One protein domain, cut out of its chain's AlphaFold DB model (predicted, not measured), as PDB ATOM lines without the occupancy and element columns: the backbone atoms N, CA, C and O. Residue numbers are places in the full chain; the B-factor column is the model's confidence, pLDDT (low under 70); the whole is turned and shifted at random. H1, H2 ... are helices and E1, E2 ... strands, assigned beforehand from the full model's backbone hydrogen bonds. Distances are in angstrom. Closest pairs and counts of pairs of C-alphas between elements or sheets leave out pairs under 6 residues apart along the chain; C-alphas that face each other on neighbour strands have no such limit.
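What this domain is: This is residues 26 to 65 and 152 to 249 of the 273 residues of an uncharacterized protein of Thermoanaerobacteraceae bacterium (UniProt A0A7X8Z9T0). A twisted wall of four antiparallel strands, in the order E3 - E4 - E5 - E8, has one face covered by the hairpin of E1 and E2, which crosses its strands, with helix H1 over E3 on that same side; its other face is bare. Helix H2 packs on H1 and only grazes the sheet, and the small hairpin of E6 and E7 lies at the end of the sheet where E3 ends and E4 begins. The 138 printed residues include two named helices and eight named strands, in the order E1 E2 H1 E3 E4 E5 E6 E7 E8 H2, and the class is mixed, helices and strands. The whole is only just compact, close to loose, with a radius of gyration of the C-alphas of 16.7 A and spans of 47 by 40 by 33 A.

How they stand to each other: Start with E1, residues 26 to 31, and E2, residues 41 to 47, an antiparallel hairpin with N 27 and O 45 2.8 A apart, within hydrogen-bond range. Next comes H1, residues 49 to 60, then E3, residues 154 to 162. E4, residues 175 to 184, and E5, residues 192 to 201, complete with E3 a meander, each strand the antiparallel neighbour of the one before; look at N 159 and O 180, 2.9 A, and N 179 and O 197, 2.9 A. E8, residues 219 to 228, is the antiparallel neighbour of E5, with N 196 and O 224 at 2.9 A. This sheet and that of E1 and E2 form a sandwich, two sheets face to face, their strands at 87 degrees; the closest C-alphas of E2 and E4 are those of Ala 45 and Thr 178, 5.8 A apart. H1 is on the larger sheet, over E3 and along the strands at 8 degrees on the local plane. H2, residues 230 to 249, touches H1 at a steep tilt of 39 degrees, opposite ways, closest at the C-alphas of Lys 53 and Asn 241, 5.7 A. In both helices every O i to N i+4 pair is within hydrogen-bond range. E5 runs on into E6, residues 203 to 205, at 77 degrees; E6 forms a hairpin with E7, residues 211 to 213, where N 204 and O 212 are 2.8 A apart.

Where its parts are: Find C-alpha 26 at (159.111, 251.604, 205.489), where E1 begins. E4 spans 29.9 A from C-alpha 175 at (162.072, 235.093, 212.967), E5 27.8 A, E3 24.2 A, and E8 26.6 A with a bend of 59 degrees at residue 222. H1 spans 16.7 A; H2 runs 28.8 A to C-alpha 249 at (155.488, 269.845, 213.131).

The domain as a whole: The C-alphas farthest apart, those of Gly 65 and Gly 171, are 48.9 A from each other. Residues 66 to 151 are not printed, and C-alphas 65 and 152 stand 13.5 A apart across the cut. The link from E3 to E4 is long, 12 residues. Residue 65 is under 70 in pLDDT; the mean of the printed part of this model is 92.4.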
ATOM      1  N   HIS A  26     159.084 252.884 206.171       93.94
ATOM      2  CA  HIS A  26     159.111 251.604 205.489       93.94
ATOM      3  C   HIS A  26     159.785 251.772 204.128       93.94
ATOM      4  O   HIS A  26     159.260 252.444 203.245       93.94
ATOM      5  N   VAL A  27     160.964 251.182 203.971       93.19
ATOM      6  CA  VAL A  27     161.744 251.212 202.733       93.19
ATOM      7  C   VAL A  27     161.434 249.953 201.940       93.19
ATOM      8  O   VAL A  27     161.482 248.857 202.498       93.19
ATOM      9  N   VAL A  28     161.150 250.110 200.651       93.62
ATOM     10  CA  VAL A  28     160.898 249.007 199.721       93.62
ATOM     11  C   VAL A  28     161.847 249.123 198.537       93.62
ATOM     12  O   VAL A  28     161.969 250.178 197.905       93.62
ATOM     13  N   VAL A  29     162.521 248.024 198.215       93.19
ATOM     14  CA  VAL A  29     163.306 247.899 196.989       93.19
ATOM     15  C   VAL A  29     162.759 246.717 196.210       93.19
ATOM     16  O   VAL A  29     162.537 245.641 196.757       93.19
ATOM     17  N   VAL A  30     162.509 246.960 194.929       92.25
ATOM     18  CA  VAL A  30     162.017 245.967 193.982       92.25
ATOM     19  C   VAL A  30     163.074 245.823 192.902       92.25
ATOM     20  O   VAL A  30     163.386 246.798 192.217       92.25
ATOM     21  N   ASP A  31     163.618 244.622 192.771       90.44
ATOM     22  CA  ASP A  31     164.484 244.228 191.670       90.44
ATOM     23  C   ASP A  31     163.665 243.429 190.649       90.44
ATOM     24  O   ASP A  31     163.080 242.392 190.965       90.44
ATOM     25  N   THR A  32     163.595 243.953 189.427       89.50
ATOM     26  CA  THR A  32     162.861 243.355 188.303       89.50
ATOM     27  C   THR A  32     163.779 242.723 187.259       89.50
ATOM     28  O   THR A  32     163.328 242.392 186.163       89.50
ATOM     29  N   SER A  33     165.067 242.539 187.577       86.38
ATOM     30  CA  SER A  33     166.052 241.916 186.681       86.38
ATOM     31  C   SER A  33     165.669 240.493 186.263       86.38
ATOM     32  O   SER A  33     165.901 240.116 185.116       86.38
ATOM     33  N   ASN A  34     165.015 239.743 187.154       84.25
ATOM     34  CA  ASN A  34     164.529 238.383 186.897       84.25
ATOM     35  C   ASN A  34     163.095 238.325 186.335       84.25
ATOM     36  O   ASN A  34     162.604 237.242 186.037       84.25
ATOM     37  N   GLY A  35     162.418 239.468 186.173       85.62
ATOM     38  CA  GLY A  35     161.029 239.542 185.718       85.62
ATOM     39  C   GLY A  35     160.176 240.518 186.532       85.62
ATOM     40  O   GLY A  35     160.650 241.215 187.427       85.62
ATOM     41  N   LYS A  36     158.885 240.614 186.194       88.38
ATOM     42  CA  LYS A  36     157.907 241.478 186.883       88.38
ATOM     43  C   LYS A  36     156.903 240.629 187.662       88.38
ATOM     44  O   LYS A  36     156.677 239.470 187.343       88.38
ATOM     45  N   GLY A  37     156.224 241.231 188.636       87.56
ATOM     46  CA  GLY A  37     155.186 240.540 189.400       87.56
ATOM     47  C   GLY A  37     155.788 239.522 190.366       87.56
ATOM     48  O   GLY A  37     156.539 239.914 191.253       87.56
ATOM     49  N   GLN A  38     155.448 238.242 190.210       85.75
ATOM     50  CA  GLN A  38     155.914 237.177 191.111       85.75
ATOM     51  C   GLN A  38     157.416 236.889 190.981       85.75
ATOM     52  O   GLN A  38     158.025 236.451 191.952       85.75
ATOM     53  N   ASP A  39     158.009 237.202 189.827       88.31
ATOM     54  CA  ASP A  39     159.438 236.994 189.561       88.31
ATOM     55  C   ASP A  39     160.319 238.144 190.078       88.31
ATOM     56  O   ASP A  39     161.547 238.057 190.062       88.31
ATOM     57  N   ALA A  40     159.703 239.241 190.533       90.75
ATOM     58  CA  ALA A  40     160.432 240.369 191.091       90.75
ATOM     59  C   ALA A  40     160.904 240.052 192.516       90.75
ATOM     60  O   ALA A  40     160.132 239.602 193.370       90.75
ATOM     61  N   VAL A  41     162.164 240.361 192.809       91.75
ATOM     62  CA  VAL A  41     162.697 240.242 194.166       91.75
ATOM     63  C   VAL A  41     162.353 241.517 194.922       91.75
ATOM     64  O   VAL A  41     162.830 242.604 194.601       91.75
ATOM     65  N   VAL A  42     161.495 241.386 195.932       93.06
ATOM     66  CA  VAL A  42     161.103 242.495 196.806       93.06
ATOM     67  C   VAL A  42     161.735 242.301 198.171       93.06
ATOM     68  O   VAL A  42     161.508 241.282 198.830       93.06
ATOM     69  N   THR A  43     162.477 243.304 198.615       95.19
ATOM     70  CA  THR A  43     162.981 243.398 199.983       95.19
ATOM     71  C   THR A  43     162.384 244.623 200.661       95.19
ATOM     72  O   THR A  43     161.975 245.600 200.019       95.19
ATOM     73  N   THR A  44     162.316 244.577 201.988       94.62
ATOM     74  CA  THR A  44     161.800 245.681 202.795       94.62
ATOM     75  C   THR A  44     162.592 245.885 204.080       94.62
ATOM     76  O   THR A  44     163.114 244.933 204.662       94.62
ATOM     77  N   ALA A  45     162.637 247.119 204.575       93.88
ATOM     78  CA  ALA A  45     163.215 247.441 205.876       93.88
ATOM     79  C   ALA A  45     162.392 248.509 206.594       93.88
ATOM     80  O   ALA A  45     161.780 249.376 205.978       93.88
ATOM     81  N   ASN A  46     162.380 248.448 207.925       93.56
ATOM     82  CA  ASN A  46     161.711 249.435 208.770       93.56
ATOM     83  C   ASN A  46     162.743 250.229 209.564       93.56
ATOM     84  O   ASN A  46     163.376 249.704 210.491       93.56
ATOM     85  N   ILE A  47     162.871 251.507 209.226       93.25
ATOM     86  CA  ILE A  47     163.875 252.397 209.797       93.25
ATOM     87  C   ILE A  47     163.201 253.407 210.721       93.25
ATOM     88  O   ILE A  47     162.111 253.901 210.446       93.25
ATOM     89  N   ASP A  48     163.848 253.687 211.848       93.12
ATOM     90  CA  ASP A  48     163.388 254.714 212.780       93.12
ATOM     91  C   ASP A  48     163.530 256.106 212.126       93.12
ATOM     92  O   ASP A  48     164.571 256.366 211.510       93.12
ATOM     93  N   PRO A  49     162.548 257.016 212.254       93.81
ATOM     94  CA  PRO A  49     162.626 258.352 211.656       93.81
ATOM     95  C   PRO A  49     163.892 259.117 212.068       93.81
ATOM     96  O   PRO A  49     164.538 259.751 211.235       93.81
ATOM     97  N   ILE A  50     164.327 258.977 213.323       93.56
ATOM     98  CA  ILE A  50     165.540 259.627 213.841       93.56
ATOM     99  C   ILE A  50     166.786 259.112 213.109       93.56
ATOM    100  O   ILE A  50     167.725 259.866 212.848       93.56
ATOM    101  N   LYS A  51     166.810 257.825 212.747       94.75
ATOM    102  CA  LYS A  51     167.926 257.224 212.005       94.75
ATOM    103  C   LYS A  51     168.009 257.752 210.574       94.75
ATOM    104  O   LYS A  51     169.119 257.956 210.091       94.75
ATOM    105  N   ILE A  52     166.870 258.038 209.941       94.62
ATOM    106  CA  ILE A  52     166.835 258.688 208.625       94.62
ATOM    107  C   ILE A  52     167.364 260.124 208.703       94.62
ATOM    108  O   ILE A  52     168.200 260.494 207.885       94.62
ATOM    109  N   LYS A  53     166.976 260.903 209.721       95.31
ATOM    110  CA  LYS A  53     167.516 262.263 209.932       95.31
ATOM    111  C   LYS A  53     169.044 262.249 210.098       95.31
ATOM    112  O   LYS A  53     169.751 263.015 209.456       95.31
ATOM    113  N   ARG A  54     169.579 261.294 210.871       96.31
ATOM    114  CA  ARG A  54     171.040 261.103 211.012       96.31
ATOM    115  C   ARG A  54     171.719 260.690 209.705       96.31
ATOM    116  O   ARG A  54     172.843 261.106 209.439       96.31
ATOM    117  N   LEU A  55     171.075 259.840 208.903       95.81
ATOM    118  CA  LEU A  55     171.576 259.490 207.574       95.81
ATOM    119  C   LEU A  55     171.639 260.735 206.681       95.81
ATOM    120  O   LEU A  55     172.667 260.957 206.047       95.81
ATOM    121  N   TYR A  56     170.589 261.559 206.675       96.81
ATOM    122  CA  TYR A  56     170.549 262.816 205.932       96.81
ATOM    123  C   TYR A  56     171.716 263.741 206.297       96.81
ATOM    124  O   TYR A  56     172.436 264.181 205.405       96.81
ATOM    125  N   GLU A  57     171.975 263.959 207.587       95.88
ATOM    126  CA  GLU A  57     173.111 264.766 208.057       95.88
ATOM    127  C   GLU A  57     174.458 264.227 207.549       95.88
ATOM    128  O   GLU A  57     175.297 264.986 207.057       95.88
ATOM    129  N   LYS A  58     174.671 262.904 207.615       95.06
ATOM    130  CA  LYS A  58     175.894 262.272 207.090       95.06
ATOM    131  C   LYS A  58     176.043 262.483 205.584       95.06
ATOM    132  O   LYS A  58     177.134 262.802 205.124       95.06
ATOM    133  N   VAL A  59     174.959 262.301 204.831       94.75
ATOM    134  CA  VAL A  59     174.940 262.453 203.371       94.75
ATOM    135  C   VAL A  59     175.216 263.904 202.974       94.75
ATOM    136  O   VAL A  59     176.066 264.148 202.119       94.75
ATOM    137  N   GLN A  60     174.568 264.872 203.626       93.06
ATOM    138  CA  GLN A  60     174.764 266.304 203.376       93.06
ATOM    139  C   GLN A  60     176.221 266.734 203.559       93.06
ATOM    140  O   GLN A  60     176.768 267.430 202.708       93.06
ATOM    141  N   ASN A  61     176.882 266.245 204.610       89.69
ATOM    142  CA  ASN A  61     178.258 266.620 204.938       89.69
ATOM    143  C   ASN A  61     179.322 266.035 203.996       89.69
ATOM    144  O   ASN A  61     180.483 266.449 204.037       89.69
ATOM    145  N   ILE A  62     178.964 265.076 203.141       89.81
ATOM    146  CA  ILE A  62     179.895 264.506 202.168       89.81
ATOM    147  C   ILE A  62     180.078 265.480 201.008       89.81
ATOM    148  O   ILE A  62     179.111 265.888 200.374       89.81
ATOM    149  N   LYS A  63     181.331 265.794 200.672       84.94
ATOM    150  CA  LYS A  63     181.686 266.501 199.437       84.94
ATOM    151  C   LYS A  63     182.078 265.465 198.388       84.94
ATOM    152  O   LYS A  63     183.129 264.836 198.511       84.94
ATOM    153  N   HIS A  64     181.210 265.239 197.408       82.50
ATOM    154  CA  HIS A  64     181.503 264.333 196.302       82.50
ATOM    155  C   HIS A  64     182.296 265.087 195.232       82.50
ATOM    156  O   HIS A  64     181.846 266.126 194.756       82.50
ATOM    157  N   GLY A  65     183.486 264.589 194.894       69.75
ATOM    158  CA  GLY A  65     184.176 264.981 193.666       69.75
ATOM    159  C   GLY A  65     183.672 264.097 192.532       69.75
ATOM    160  O   GLY A  65     183.426 262.914 192.763       69.75
ATOM    161  N   ALA A 152     188.600 255.500 201.031       76.62
ATOM    162  CA  ALA A 152     188.038 254.189 200.750       76.62
ATOM    163  C   ALA A 152     186.500 254.261 200.722       76.62
ATOM    164  O   ALA A 152     185.913 255.135 201.377       76.62
ATOM    165  N   PRO A 153     185.834 253.339 200.002       87.00
ATOM    166  CA  PRO A 153     184.404 253.137 200.171       87.00
ATOM    167  C   PRO A 153     184.066 252.995 201.656       87.00
ATOM    168  O   PRO A 153     184.779 252.319 202.397       87.00
ATOM    169  N   THR A 154     183.020 253.681 202.096       91.62
ATOM    170  CA  THR A 154     182.649 253.771 203.509       91.62
ATOM    171  C   THR A 154     181.181 253.420 203.685       91.62
ATOM    172  O   THR A 154     180.326 253.974 202.997       91.62
ATOM    173  N   THR A 155     180.880 252.559 204.654       95.38
ATOM    174  CA  THR A 155     179.507 252.289 205.092       95.38
ATOM    175  C   THR A 155     179.018 253.412 206.001       95.38
ATOM    176  O   THR A 155     179.519 253.600 207.112       95.38
ATOM    177  N   LEU A 156     178.031 254.186 205.546       95.00
ATOM    178  CA  LEU A 156     177.458 255.293 206.325       95.00
ATOM    179  C   LEU A 156     176.316 254.854 207.229       95.00
ATOM    180  O   LEU A 156     176.085 255.457 208.289       95.00
ATOM    181  N   PHE A 157     175.592 253.829 206.801       96.50
ATOM    182  CA  PHE A 157     174.479 253.265 207.533       96.50
ATOM    183  C   PHE A 157     174.521 251.752 207.420       96.50
ATOM    184  O   PHE A 157     174.645 251.211 206.327       96.50
ATOM    185  N   PHE A 158     174.397 251.091 208.561       96.69
ATOM    186  CA  PHE A 158     174.201 249.659 208.642       96.69
ATOM    187  C   PHE A 158     173.227 249.396 209.776       96.69
ATOM    188  O   PHE A 158     173.441 249.825 210.914       96.69
ATOM    189  N   GLU A 159     172.153 248.691 209.468       95.00
ATOM    190  CA  GLU A 159     171.203 248.244 210.460       95.00
ATOM    191  C   GLU A 159     170.718 246.847 210.114       95.00
ATOM    192  O   GLU A 159     170.168 246.618 209.041       95.00
ATOM    193  N   ARG A 160     170.867 245.932 211.071       95.06
ATOM    194  CA  ARG A 160     170.285 244.598 211.012       95.06
ATOM    195  C   ARG A 160     169.365 244.405 212.208       95.06
ATOM    196  O   ARG A 160     169.777 244.602 213.351       95.06
ATOM    197  N   LYS A 161     168.111 244.054 211.937       93.12
ATOM    198  CA  LYS A 161     167.043 243.942 212.937       93.12
ATOM    199  C   LYS A 161     166.310 242.621 212.789       93.12
ATOM    200  O   LYS A 161     165.953 242.241 211.680       93.12
ATOM    201  N   ILE A 162     166.030 241.985 213.920       94.06
ATOM    202  CA  ILE A 162     165.108 240.853 214.018       94.06
ATOM    203  C   ILE A 162     163.722 241.356 214.406       94.06
ATOM    204  O   ILE A 162     163.596 242.262 215.233       94.06
ATOM    205  N   ASN A 163     162.682 240.794 213.801       91.62
ATOM    206  CA  ASN A 163     161.300 241.082 214.149       91.62
ATOM    207  C   ASN A 163     160.758 239.966 215.053       91.62
ATOM    208  O   ASN A 163     160.407 238.906 214.537       91.62
ATOM    209  N   PRO A 164     160.632 240.190 216.373       89.12
ATOM    210  CA  PRO A 164     160.240 239.146 217.318       89.12
ATOM    211  C   PRO A 164     158.739 238.816 217.308       89.12
ATOM    212  O   PRO A 164     158.250 238.136 218.205       89.12
ATOM    213  N   ASN A 165     157.972 239.299 216.326       88.81
ATOM    214  CA  ASN A 165     156.548 239.002 216.233       88.81
ATOM    215  C   ASN A 165     156.321 237.516 215.913       88.81
ATOM    216  O   ASN A 165     156.581 237.068 214.798       88.81
ATOM    217  N   GLU A 166     155.768 236.775 216.874       78.31
ATOM    218  CA  GLU A 166     155.526 235.332 216.759       78.31
ATOM    219  C   GLU A 166     154.631 234.948 215.581       78.31
ATOM    220  O   GLU A 166     154.817 233.888 214.990       78.31
ATOM    221  N   LYS A 167     153.719 235.839 215.166       89.50
ATOM    222  CA  LYS A 167     152.846 235.621 214.000       89.50
ATOM    223  C   LYS A 167     153.608 235.588 212.672       89.50
ATOM    224  O   LYS A 167     153.005 235.333 211.638       89.50
ATOM    225  N   ARG A 168     154.899 235.926 212.682       87.50
ATOM    226  CA  ARG A 168     155.750 236.007 211.493       87.50
ATOM    227  C   ARG A 168     156.840 234.938 211.448       87.50
ATOM    228  O   ARG A 168     157.716 235.062 210.604       87.50
ATOM    229  N   LYS A 169     156.822 233.938 212.334       92.12
ATOM    230  CA  LYS A 169     157.781 232.825 212.281       92.12
ATOM    231  C   LYS A 169     157.645 232.030 210.982       92.12
ATOM    232  O   LYS A 169     156.531 231.850 210.490       92.12
ATOM    233  N   ASN A 170     158.761 231.525 210.461       92.69
ATOM    234  CA  ASN A 170     158.727 230.522 209.397       92.69
ATOM    235  C   ASN A 170     158.419 229.120 209.962       92.69
ATOM    236  O   ASN A 170     158.303 228.927 211.175       92.69
ATOM    237  N   GLY A 171     158.318 228.122 209.077       90.25
ATOM    238  CA  GLY A 171     158.075 226.724 209.459       90.25
ATOM    239  C   GLY A 171     159.164 226.104 210.346       90.25
ATOM    240  O   GLY A 171     158.890 225.138 211.050       90.25
ATOM    241  N   SER A 172     160.367 226.685 210.364       91.19
ATOM    242  CA  SER A 172     161.495 226.274 211.212       91.19
ATOM    243  C   SER A 172     161.517 226.984 212.573       91.19
ATOM    244  O   SER A 172     162.416 226.750 213.375       91.19
ATOM    245  N   GLY A 173     160.550 227.868 212.847       93.06
ATOM    246  CA  GLY A 173     160.476 228.651 214.082       93.06
ATOM    247  C   GLY A 173     161.417 229.862 214.136       93.06
ATOM    248  O   GLY A 173     161.517 230.497 215.188       93.06
ATOM    249  N   GLU A 174     162.078 230.203 213.030       95.81
ATOM    250  CA  GLU A 174     162.961 231.365 212.912       95.81
ATOM    251  C   GLU A 174     162.144 232.644 212.681       95.81
ATOM    252  O   GLU A 174     161.030 232.619 212.151       95.81
ATOM    253  N   TYR A 175     162.707 233.784 213.066       96.62
ATOM    254  CA  TYR A 175     162.072 235.093 212.967       96.62
ATOM    255  C   TYR A 175     162.607 235.885 211.770       96.62
ATOM    256  O   TYR A 175     163.787 235.749 211.434       96.62
ATOM    257  N   PRO A 176     161.790 236.763 211.163       95.94
ATOM    258  CA  PRO A 176     162.241 237.594 210.058       95.94
ATOM    259  C   PRO A 176     163.364 238.534 210.491       95.94
ATOM    260  O   PRO A 176     163.263 239.209 211.522       95.94
ATOM    261  N   VAL A 177     164.395 238.632 209.661       96.31
ATOM    262  CA  VAL A 177     165.512 239.562 209.811       96.31
ATOM    263  C   VAL A 177     165.588 240.454 208.578       96.31
ATOM    264  O   VAL A 177     165.461 239.985 207.449       96.31
ATOM    265  N   THR A 178     165.798 241.750 208.797       96.25
ATOM    266  CA  THR A 178     166.009 242.737 207.731       96.25
ATOM    267  C   THR A 178     167.360 243.412 207.921       96.25
ATOM    268  O   THR A 178     167.637 243.901 209.024       96.25
ATOM    269  N   THR A 179     168.157 243.495 206.860       96.56
ATOM    270  CA  THR A 179     169.390 244.288 206.799       96.56
ATOM    271  C   THR A 179     169.183 245.459 205.849       96.56
ATOM    272  O   THR A 179     168.715 245.249 204.736       96.56
ATOM    273  N   LEU A 180     169.558 246.671 206.253       96.81
ATOM    274  CA  LEU A 180     169.737 247.811 205.355       96.81
ATOM    275  C   LEU A 180     171.158 248.347 205.520       96.81
ATOM    276  O   LEU A 180     171.562 248.724 206.624       96.81
ATOM    277  N   GLN A 181     171.885 248.417 204.414       97.19
ATOM    278  CA  GLN A 181     173.229 248.964 204.336       97.19
ATOM    279  C   GLN A 181     173.296 250.037 203.249       97.19
ATOM    280  O   GLN A 181     172.746 249.880 202.159       97.19
ATOM    281  N   ILE A 182     173.955 251.147 203.567       97.00
ATOM    282  CA  ILE A 182     174.180 252.256 202.644       97.00
ATOM    283  C   ILE A 182     175.664 252.573 202.645       97.00
ATOM    284  O   ILE A 182     176.211 253.063 203.641       97.00
ATOM    285  N   ASP A 183     176.282 252.329 201.498       95.75
ATOM    286  CA  ASP A 183     177.692 252.577 201.255       95.75
ATOM    287  C   ASP A 183     177.878 253.768 200.320       95.75
ATOM    288  O   ASP A 183     177.100 253.995 199.390       95.75
ATOM    289  N   TYR A 184     178.956 254.506 200.563       94.62
ATOM    290  CA  TYR A 184     179.419 255.599 199.728       94.62
ATOM    291  C   TYR A 184     180.789 255.268 199.143       94.62
ATOM    292  O   TYR A 184     181.735 254.977 199.878       94.62
ATOM    293  N   ASN A 185     180.911 255.352 197.824       90.94
ATOM    294  CA  ASN A 185     182.156 255.205 197.090       90.94
ATOM    295  C   ASN A 185     182.517 256.531 196.398       90.94
ATOM    296  O   ASN A 185     181.935 256.853 195.361       90.94
ATOM    297  N   PRO A 186     183.511 257.283 196.906       86.00
ATOM    298  CA  PRO A 186     183.876 258.585 196.346       86.00
ATOM    299  C   PRO A 186     184.484 258.508 194.939       86.00
ATOM    300  O   PRO A 186     184.653 259.541 194.308       86.00
ATOM    301  N   ARG A 187     184.832 257.312 194.444       77.88
ATOM    302  CA  ARG A 187     185.512 257.119 193.151       77.88
ATOM    303  C   ARG A 187     184.557 256.907 191.981       77.88
ATOM    304  O   ARG A 187     185.003 256.814 190.842       77.88
ATOM    305  N   MET A 188     183.268 256.756 192.258       79.19
ATOM    306  CA  MET A 188     182.271 256.353 191.273       79.19
ATOM    307  C   MET A 188     181.296 257.493 191.033       79.19
ATOM    308  O   MET A 188     180.867 258.132 191.981       79.19
ATOM    309  N   ARG A 189     180.871 257.699 189.786       80.38
ATOM    310  CA  ARG A 189     179.738 258.590 189.486       80.38
ATOM    311  C   ARG A 189     178.441 258.102 190.151       80.38
ATOM    312  O   ARG A 189     177.705 258.869 190.763       80.38
ATOM    313  N   TYR A 190     178.198 256.795 190.069       87.12
ATOM    314  CA  TYR A 190     177.176 256.102 190.850       87.12
ATOM    315  C   TYR A 190     177.774 255.728 192.209       87.12
ATOM    316  O   TYR A 190     178.192 254.593 192.437       87.12
ATOM    317  N   CYS A 191     177.939 256.739 193.063       89.81
ATOM    318  CA  CYS A 191     178.684 256.640 194.317       89.81
ATOM    319  C   CYS A 191     177.910 256.012 195.470       89.81
ATOM    320  O   CYS A 191     178.532 255.645 196.461       89.81
ATOM    321  N   TRP A 192     176.593 255.869 195.369       94.94
ATOM    322  CA  TRP A 192     175.775 255.339 196.453       94.94
ATOM    323  C   TRP A 192     175.362 253.910 196.159       94.94
ATOM    324  O   TRP A 192     174.840 253.629 195.087       94.94
ATOM    325  N   THR A 193     175.569 253.008 197.113       95.12
ATOM    326  CA  THR A 193     175.027 251.647 197.057       95.12
ATOM    327  C   THR A 193     174.072 251.453 198.219       95.12
ATOM    328  O   THR A 193     174.469 251.595 199.371       95.12
ATOM    329  N   VAL A 194     172.822 251.119 197.910       96.06
ATOM    330  CA  VAL A 194     171.821 250.687 198.885       96.06
ATOM    331  C   VAL A 194     171.665 249.181 198.740       96.06
ATOM    332  O   VAL A 194     171.183 248.702 197.713       96.06
ATOM    333  N   LEU A 195     172.101 248.450 199.758       96.00
ATOM    334  CA  LEU A 195     171.959 247.005 199.869       96.00
ATOM    335  C   LEU A 195     170.877 246.706 200.903       96.00
ATOM    336  O   LEU A 195     170.909 247.233 202.019       96.00
ATOM    337  N   MET A 196     169.920 245.864 200.534       96.69
ATOM    338  CA  MET A 196     168.874 245.424 201.442       96.69
ATOM    339  C   MET A 196     168.697 243.918 201.345       96.69
ATOM    340  O   MET A 196     168.525 243.377 200.257       96.69
ATOM    341  N   GLU A 197     168.711 243.272 202.505       97.12
ATOM    342  CA  GLU A 197     168.562 241.828 202.635       97.12
ATOM    343  C   GLU A 197     167.344 241.524 203.505       97.12
ATOM    344  O   GLU A 197     167.103 242.179 204.529       97.12
ATOM    345  N   ASN A 198     166.580 240.506 203.133       96.94
ATOM    346  CA  ASN A 198     165.562 239.900 203.980       96.94
ATOM    347  C   ASN A 198     165.882 238.420 204.158       96.94
ATOM    348  O   ASN A 198     166.307 237.745 203.225       96.94
ATOM    349  N   GLY A 199     165.678 237.921 205.370       96.56
ATOM    350  CA  GLY A 199     165.997 236.545 205.706       96.56
ATOM    351  C   GLY A 199     165.431 236.137 207.054       96.56
ATOM    352  O   GLY A 199     164.487 236.748 207.564       96.56
ATOM    353  N   TRP A 200     166.042 235.120 207.646       97.50
ATOM    354  CA  TRP A 200     165.559 234.452 208.849       97.50
ATOM    355  C   TRP A 200     166.667 234.325 209.893       97.50
ATOM    356  O   TRP A 200     167.848 234.252 209.558       97.50
ATOM    357  N   GLY A 201     166.310 234.326 211.175       96.62
ATOM    358  CA  GLY A 201     167.267 234.121 212.260       96.62
ATOM    359  C   GLY A 201     166.617 233.720 213.580       96.62
ATOM    360  O   GLY A 201     165.417 233.889 213.787       96.62
ATOM    361  N   GLU A 202     167.425 233.198 214.496       96.44
ATOM    362  CA  GLU A 202     167.000 232.839 215.847       96.44
ATOM    363  C   GLU A 202     167.153 234.033 216.797       96.44
ATOM    364  O   GLU A 202     168.070 234.850 216.662       96.44
ATOM    365  N   ILE A 203     166.262 234.117 217.786       94.56
ATOM    366  CA  ILE A 203     166.363 235.100 218.865       94.56
ATOM    367  C   ILE A 203     167.328 234.598 219.941       94.56
ATOM    368  O   ILE A 203     167.226 233.464 220.401       94.56
ATOM    369  N   ASP A 204     168.205 235.491 220.385       93.31
ATOM    370  CA  ASP A 204     168.956 235.387 221.632       93.31
ATOM    371  C   ASP A 204     168.431 236.446 222.619       93.31
ATOM    372  O   ASP A 204     168.656 237.650 222.444       93.31
ATOM    373  N   SER A 205     167.664 235.996 223.617       91.19
ATOM    374  CA  SER A 205     167.064 236.849 224.649       91.19
ATOM    375  C   SER A 205     167.968 236.924 225.873       91.19
ATOM    376  O   SER A 205     168.312 235.904 226.469       91.19
ATOM    377  N   ARG A 206     168.305 238.139 226.305       88.00
ATOM    378  CA  ARG A 206     169.111 238.372 227.511       88.00
ATOM    379  C   ARG A 206     168.238 238.615 228.750       88.00
ATOM    380  O   ARG A 206     167.126 239.122 228.611       88.00
ATOM    381  N   PRO A 207     168.753 238.366 229.974       88.06
ATOM    382  CA  PRO A 207     168.006 238.595 231.219       88.06
ATOM    383  C   PRO A 207     167.485 240.029 231.408       88.06
ATOM    384  O   PRO A 207     166.509 240.244 232.114       88.06
ATOM    385  N   ASN A 208     168.108 241.019 230.759       86.50
ATOM    386  CA  ASN A 208     167.674 242.419 230.779       86.50
ATOM    387  C   ASN A 208     166.528 242.739 229.794       86.50
ATOM    388  O   ASN A 208     166.230 243.910 229.573       86.50
ATOM    389  N   GLY A 209     165.928 241.729 229.156       82.44
ATOM    390  CA  GLY A 209     164.870 241.897 228.157       82.44
ATOM    391  C   GLY A 209     165.364 242.306 226.765       82.44
ATOM    392  O   GLY A 209     164.550 242.552 225.877       82.44
ATOM    393  N   GLY A 210     166.681 242.385 226.546       87.69
ATOM    394  CA  GLY A 210     167.251 242.660 225.229       87.69
ATOM    395  C   GLY A 210     167.083 241.473 224.280       87.69
ATOM    396  O   GLY A 210     167.427 240.347 224.632       87.69
ATOM    397  N   ILE A 211     166.589 241.744 223.071       91.12
ATOM    398  CA  ILE A 211     166.397 240.762 221.999       91.12
ATOM    399  C   ILE A 211     167.472 240.990 220.938       91.12
ATOM    400  O   ILE A 211     167.571 242.083 220.377       91.12
ATOM    401  N   PHE A 212     168.251 239.954 220.646       91.31
ATOM    402  CA  PHE A 212     169.312 239.984 219.645       91.31
ATOM    403  C   PHE A 212     169.141 238.852 218.635       91.31
ATOM    404  O   PHE A 212     168.413 237.891 218.868       91.31
ATOM    405  N   ILE A 213     169.831 238.968 217.503       94.69
ATOM    406  CA  ILE A 213     169.990 237.854 216.569       94.69
ATOM    407  C   ILE A 213     171.075 236.943 217.135       94.69
ATOM    408  O   ILE A 213     172.186 237.412 217.407       94.69
ATOM    409  N   LYS A 214     170.778 235.654 217.292       95.75
ATOM    410  CA  LYS A 214     171.763 234.666 217.729       95.75
ATOM    411  C   LYS A 214     172.931 234.620 216.741       95.75
ATOM    412  O   LYS A 214     172.761 234.601 215.520       95.75
ATOM    413  N   LYS A 215     174.160 234.630 217.261       93.81
ATOM    414  CA  LYS A 215     175.363 234.659 216.416       93.81
ATOM    415  C   LYS A 215     175.375 233.455 215.467       93.81
ATOM    416  O   LYS A 215     175.273 232.319 215.912       93.81
ATOM    417  N   GLY A 216     175.529 233.721 214.169       93.69
ATOM    418  CA  GLY A 216     175.586 232.689 213.130       93.69
ATOM    419  C   GLY A 216     174.233 232.092 212.726       93.69
ATOM    420  O   GLY A 216     174.217 231.245 211.843       93.69
ATOM    421  N   SER A 217     173.109 232.524 213.314       95.50
ATOM    422  CA  SER A 217     171.788 232.004 212.928       95.50
ATOM    423  C   SER A 217     171.174 232.715 211.723       95.50
ATOM    424  O   SER A 217     170.172 232.245 211.200       95.50
ATOM    425  N   TYR A 218     171.684 233.893 211.346       96.12
ATOM    426  CA  TYR A 218     171.113 234.661 210.242       96.12
ATOM    427  C   TYR A 218     171.349 233.948 208.910       96.12
ATOM    428  O   TYR A 218     172.491 233.654 208.561       96.12
ATOM    429  N   LYS A 219     170.263 233.721 208.176       95.06
ATOM    430  CA  LYS A 219     170.239 233.155 206.832       95.06
ATOM    431  C   LYS A 219     169.539 234.143 205.917       95.06
ATOM    432  O   LYS A 219     168.366 234.452 206.122       95.06
ATOM    433  N   GLU A 220     170.269 234.650 204.940       95.31
ATOM    434  CA  GLU A 220     169.709 235.480 203.881       95.31
ATOM    435  C   GLU A 220     168.769 234.648 202.994       95.31
ATOM    436  O   GLU A 220     169.042 233.481 202.717       95.31
ATOM    437  N   GLU A 221     167.656 235.246 202.571       94.44
ATOM    438  CA  GLU A 221     166.712 234.645 201.620       94.44
ATOM    439  C   GLU A 221     166.578 235.490 200.347       94.44
ATOM    440  O   GLU A 221     166.457 234.954 199.248       94.44
ATOM    441  N   LYS A 222     166.578 236.818 200.494       94.56
ATOM    442  CA  LYS A 222     166.428 237.773 199.396       94.56
ATOM    443  C   LYS A 222     167.424 238.902 199.561       94.56
ATOM    444  O   LYS A 222     167.501 239.492 200.638       94.56
ATOM    445  N   GLU A 223     168.068 239.271 198.464       95.31
ATOM    446  CA  GLU A 223     168.932 240.439 198.364       95.31
ATOM    447  C   GLU A 223     168.430 241.340 197.237       95.31
ATOM    448  O   GLU A 223     168.012 240.879 196.177       95.31
ATOM    449  N   THR A 224     168.487 242.646 197.465       95.44
ATOM    450  CA  THR A 224     168.395 243.639 196.397       95.44
ATOM    451  C   THR A 224     169.494 244.666 196.570       95.44
ATOM    452  O   THR A 224     169.746 245.136 197.687       95.44
ATOM    453  N   LYS A 225     170.067 245.096 195.451       94.25
ATOM    454  CA  LYS A 225     171.111 246.111 195.417       94.25
ATOM    455  C   LYS A 225     170.766 247.185 194.402       94.25
ATOM    456  O   LYS A 225     170.546 246.897 193.231       94.25
ATOM    457  N   VAL A 226     170.775 248.439 194.840       92.56
ATOM    458  CA  VAL A 226     170.581 249.596 193.961       92.56
ATOM    459  C   VAL A 226     171.808 250.483 194.038       92.56
ATOM    460  O   VAL A 226     172.254 250.841 195.128       92.56
ATOM    461  N   VAL A 227     172.341 250.854 192.876       91.75
ATOM    462  CA  VAL A 227     173.419 251.839 192.772       91.75
ATOM    463  C   VAL A 227     172.839 253.146 192.242       91.75
ATOM    464  O   VAL A 227     172.123 253.148 191.243       91.75
ATOM    465  N   VAL A 228     173.105 254.253 192.932       92.31
ATOM    466  CA  VAL A 228     172.466 255.553 192.695       92.31
ATOM    467  C   VAL A 228     173.533 256.633 192.496       92.31
ATOM    468  O   VAL A 228     174.589 256.620 193.134       92.31
ATOM    469  N   GLU A 229     173.272 257.564 191.579       91.81
ATOM    470  CA  GLU A 229     174.099 258.759 191.365       91.81
ATOM    471  C   GLU A 229     174.023 259.716 192.566       91.81
ATOM    472  O   GLU A 229     173.048 259.704 193.322       91.81
ATOM    473  N   ASN A 230     175.053 260.554 192.737       91.12
ATOM    474  CA  ASN A 230     175.173 261.463 193.875       91.12
ATOM    475  C   ASN A 230     173.928 262.328 194.113       91.12
ATOM    476  O   ASN A 230     173.365 262.298 195.206       91.12
ATOM    477  N   GLU A 231     173.504 263.076 193.094       91.25
ATOM    478  CA  GLU A 231     172.393 264.025 193.214       91.25
ATOM    479  C   GLU A 231     171.061 263.319 193.460       91.25
ATOM    480  O   GLU A 231     170.316 263.691 194.364       91.25
ATOM    481  N   ALA A 232     170.795 262.234 192.728       92.81
ATOM    482  CA  ALA A 232     169.566 261.466 192.886       92.81
ATOM    483  C   ALA A 232     169.424 260.896 194.306       92.81
ATOM    484  O   ALA A 232     168.357 260.988 194.910       92.81
ATOM    485  N   PHE A 233     170.499 260.343 194.877       94.75
ATOM    486  CA  PHE A 233     170.452 259.814 196.239       94.75
ATOM    487  C   PHE A 233     170.270 260.917 197.287       94.75
ATOM    488  O   PHE A 233     169.466 260.764 198.209       94.75
ATOM    489  N   ARG A 234     170.981 262.045 197.141       94.88
ATOM    490  CA  ARG A 234     170.834 263.211 198.029       94.88
ATOM    491  C   ARG A 234     169.409 263.728 198.041       94.88
ATOM    492  O   ARG A 234     168.875 263.984 199.117       94.88
ATOM    493  N   GLU A 235     168.805 263.838 196.867       94.62
ATOM    494  CA  GLU A 235     167.440 264.314 196.717       94.62
ATOM    495  C   GLU A 235     166.439 263.375 197.399       94.62
ATOM    496  O   GLU A 235     165.603 263.838 198.171       94.62
ATOM    497  N   ILE A 236     166.582 262.058 197.220       94.06
ATOM    498  CA  ILE A 236     165.740 261.062 197.899       94.06
ATOM    499  C   ILE A 236     165.832 261.215 199.424       94.06
ATOM    500  O   ILE A 236     164.812 261.338 200.102       94.06
ATOM    501  N   VAL A 237     167.046 261.230 199.985       94.94
ATOM    502  CA  VAL A 237     167.235 261.313 201.443       94.94
ATOM    503  C   VAL A 237     166.750 262.659 201.994       94.94
ATOM    504  O   VAL A 237     166.155 262.696 203.072       94.94
ATOM    505  N   ARG A 238     166.944 263.755 201.245       95.94
ATOM    506  CA  ARG A 238     166.422 265.084 201.582       95.94
ATOM    507  C   ARG A 238     164.897 265.095 201.635       95.94
ATOM    508  O   ARG A 238     164.343 265.499 202.650       95.94
ATOM    509  N   GLN A 239     164.224 264.603 200.595       94.94
ATOM    510  CA  GLN A 239     162.759 264.571 200.535       94.94
ATOM    511  C   GLN A 239     162.151 263.801 201.711       94.94
ATOM    512  O   GLN A 239     161.185 264.259 202.318       94.94
ATOM    513  N   ILE A 240     162.737 262.658 202.081       94.06
ATOM    514  CA  ILE A 240     162.256 261.874 203.227       94.06
ATOM    515  C   ILE A 240     162.469 262.640 204.534       94.06
ATOM    516  O   ILE A 240     161.579 262.662 205.382       94.06
ATOM    517  N   ASN A 241     163.633 263.272 204.713       96.06
ATOM    518  CA  ASN A 241     163.912 264.087 205.894       96.06
ATOM    519  C   ASN A 241     162.925 265.257 206.023       96.06
ATOM    520  O   ASN A 241     162.369 265.472 207.100       96.06
ATOM    521  N   ASP A 242     162.669 265.969 204.926       95.75
ATOM    522  CA  ASP A 242     161.736 267.096 204.888       95.75
ATOM    523  C   ASP A 242     160.307 266.636 205.204       95.75
ATOM    524  O   ASP A 242     159.601 267.280 205.981       95.75
ATOM    525  N   TYR A 243     159.898 265.476 204.682       94.44
ATOM    526  CA  TYR A 243     158.607 264.871 205.004       94.44
ATOM    527  C   TYR A 243     158.481 264.505 206.489       94.44
ATOM    528  O   TYR A 243     157.476 264.829 207.126       94.44
ATOM    529  N   ILE A 244     159.506 263.865 207.067       95.62
ATOM    530  CA  ILE A 244     159.549 263.562 208.507       95.62
ATOM    531  C   ILE A 244     159.399 264.857 209.304       95.62
ATOM    532  O   ILE A 244     158.578 264.917 210.214       95.62
ATOM    533  N   PHE A 245     160.142 265.901 208.943       96.12
ATOM    534  CA  PHE A 245     160.093 267.187 209.630       96.12
ATOM    535  C   PHE A 245     158.702 267.839 209.562       96.12
ATOM    536  O   PHE A 245     158.182 268.305 210.577       96.12
ATOM    537  N   GLN A 246     158.046 267.812 208.400       95.31
ATOM    538  CA  GLN A 246     156.673 268.307 208.254       95.31
ATOM    539  C   GLN A 246     155.681 267.528 209.129       95.31
ATOM    540  O   GLN A 246     154.824 268.125 209.786       95.31
ATOM    541  N   LYS A 247     155.809 266.197 209.183       94.75
ATOM    542  CA  LYS A 247     154.991 265.348 210.064       94.75
ATOM    543  C   LYS A 247     155.248 265.634 211.537       94.75
ATOM    544  O   LYS A 247     154.300 265.686 212.311       94.75
ATOM    545  N   GLU A 248     156.500 265.868 211.918       95.50
ATOM    546  CA  GLU A 248     156.886 266.241 213.279       95.50
ATOM    547  C   GLU A 248     156.228 267.561 213.717       95.50
ATOM    548  O   GLU A 248     155.672 267.625 214.812       95.50
ATOM    549  N   ILE A 249     156.199 268.583 212.854       96.25
ATOM    550  CA  ILE A 249     155.488 269.845 213.131       96.25
ATOM    551  C   ILE A 249     153.989 269.596 213.349       96.25
ATOM    552  O   ILE A 249     153.404 270.104 214.310       96.25
TER     553      ILE A 249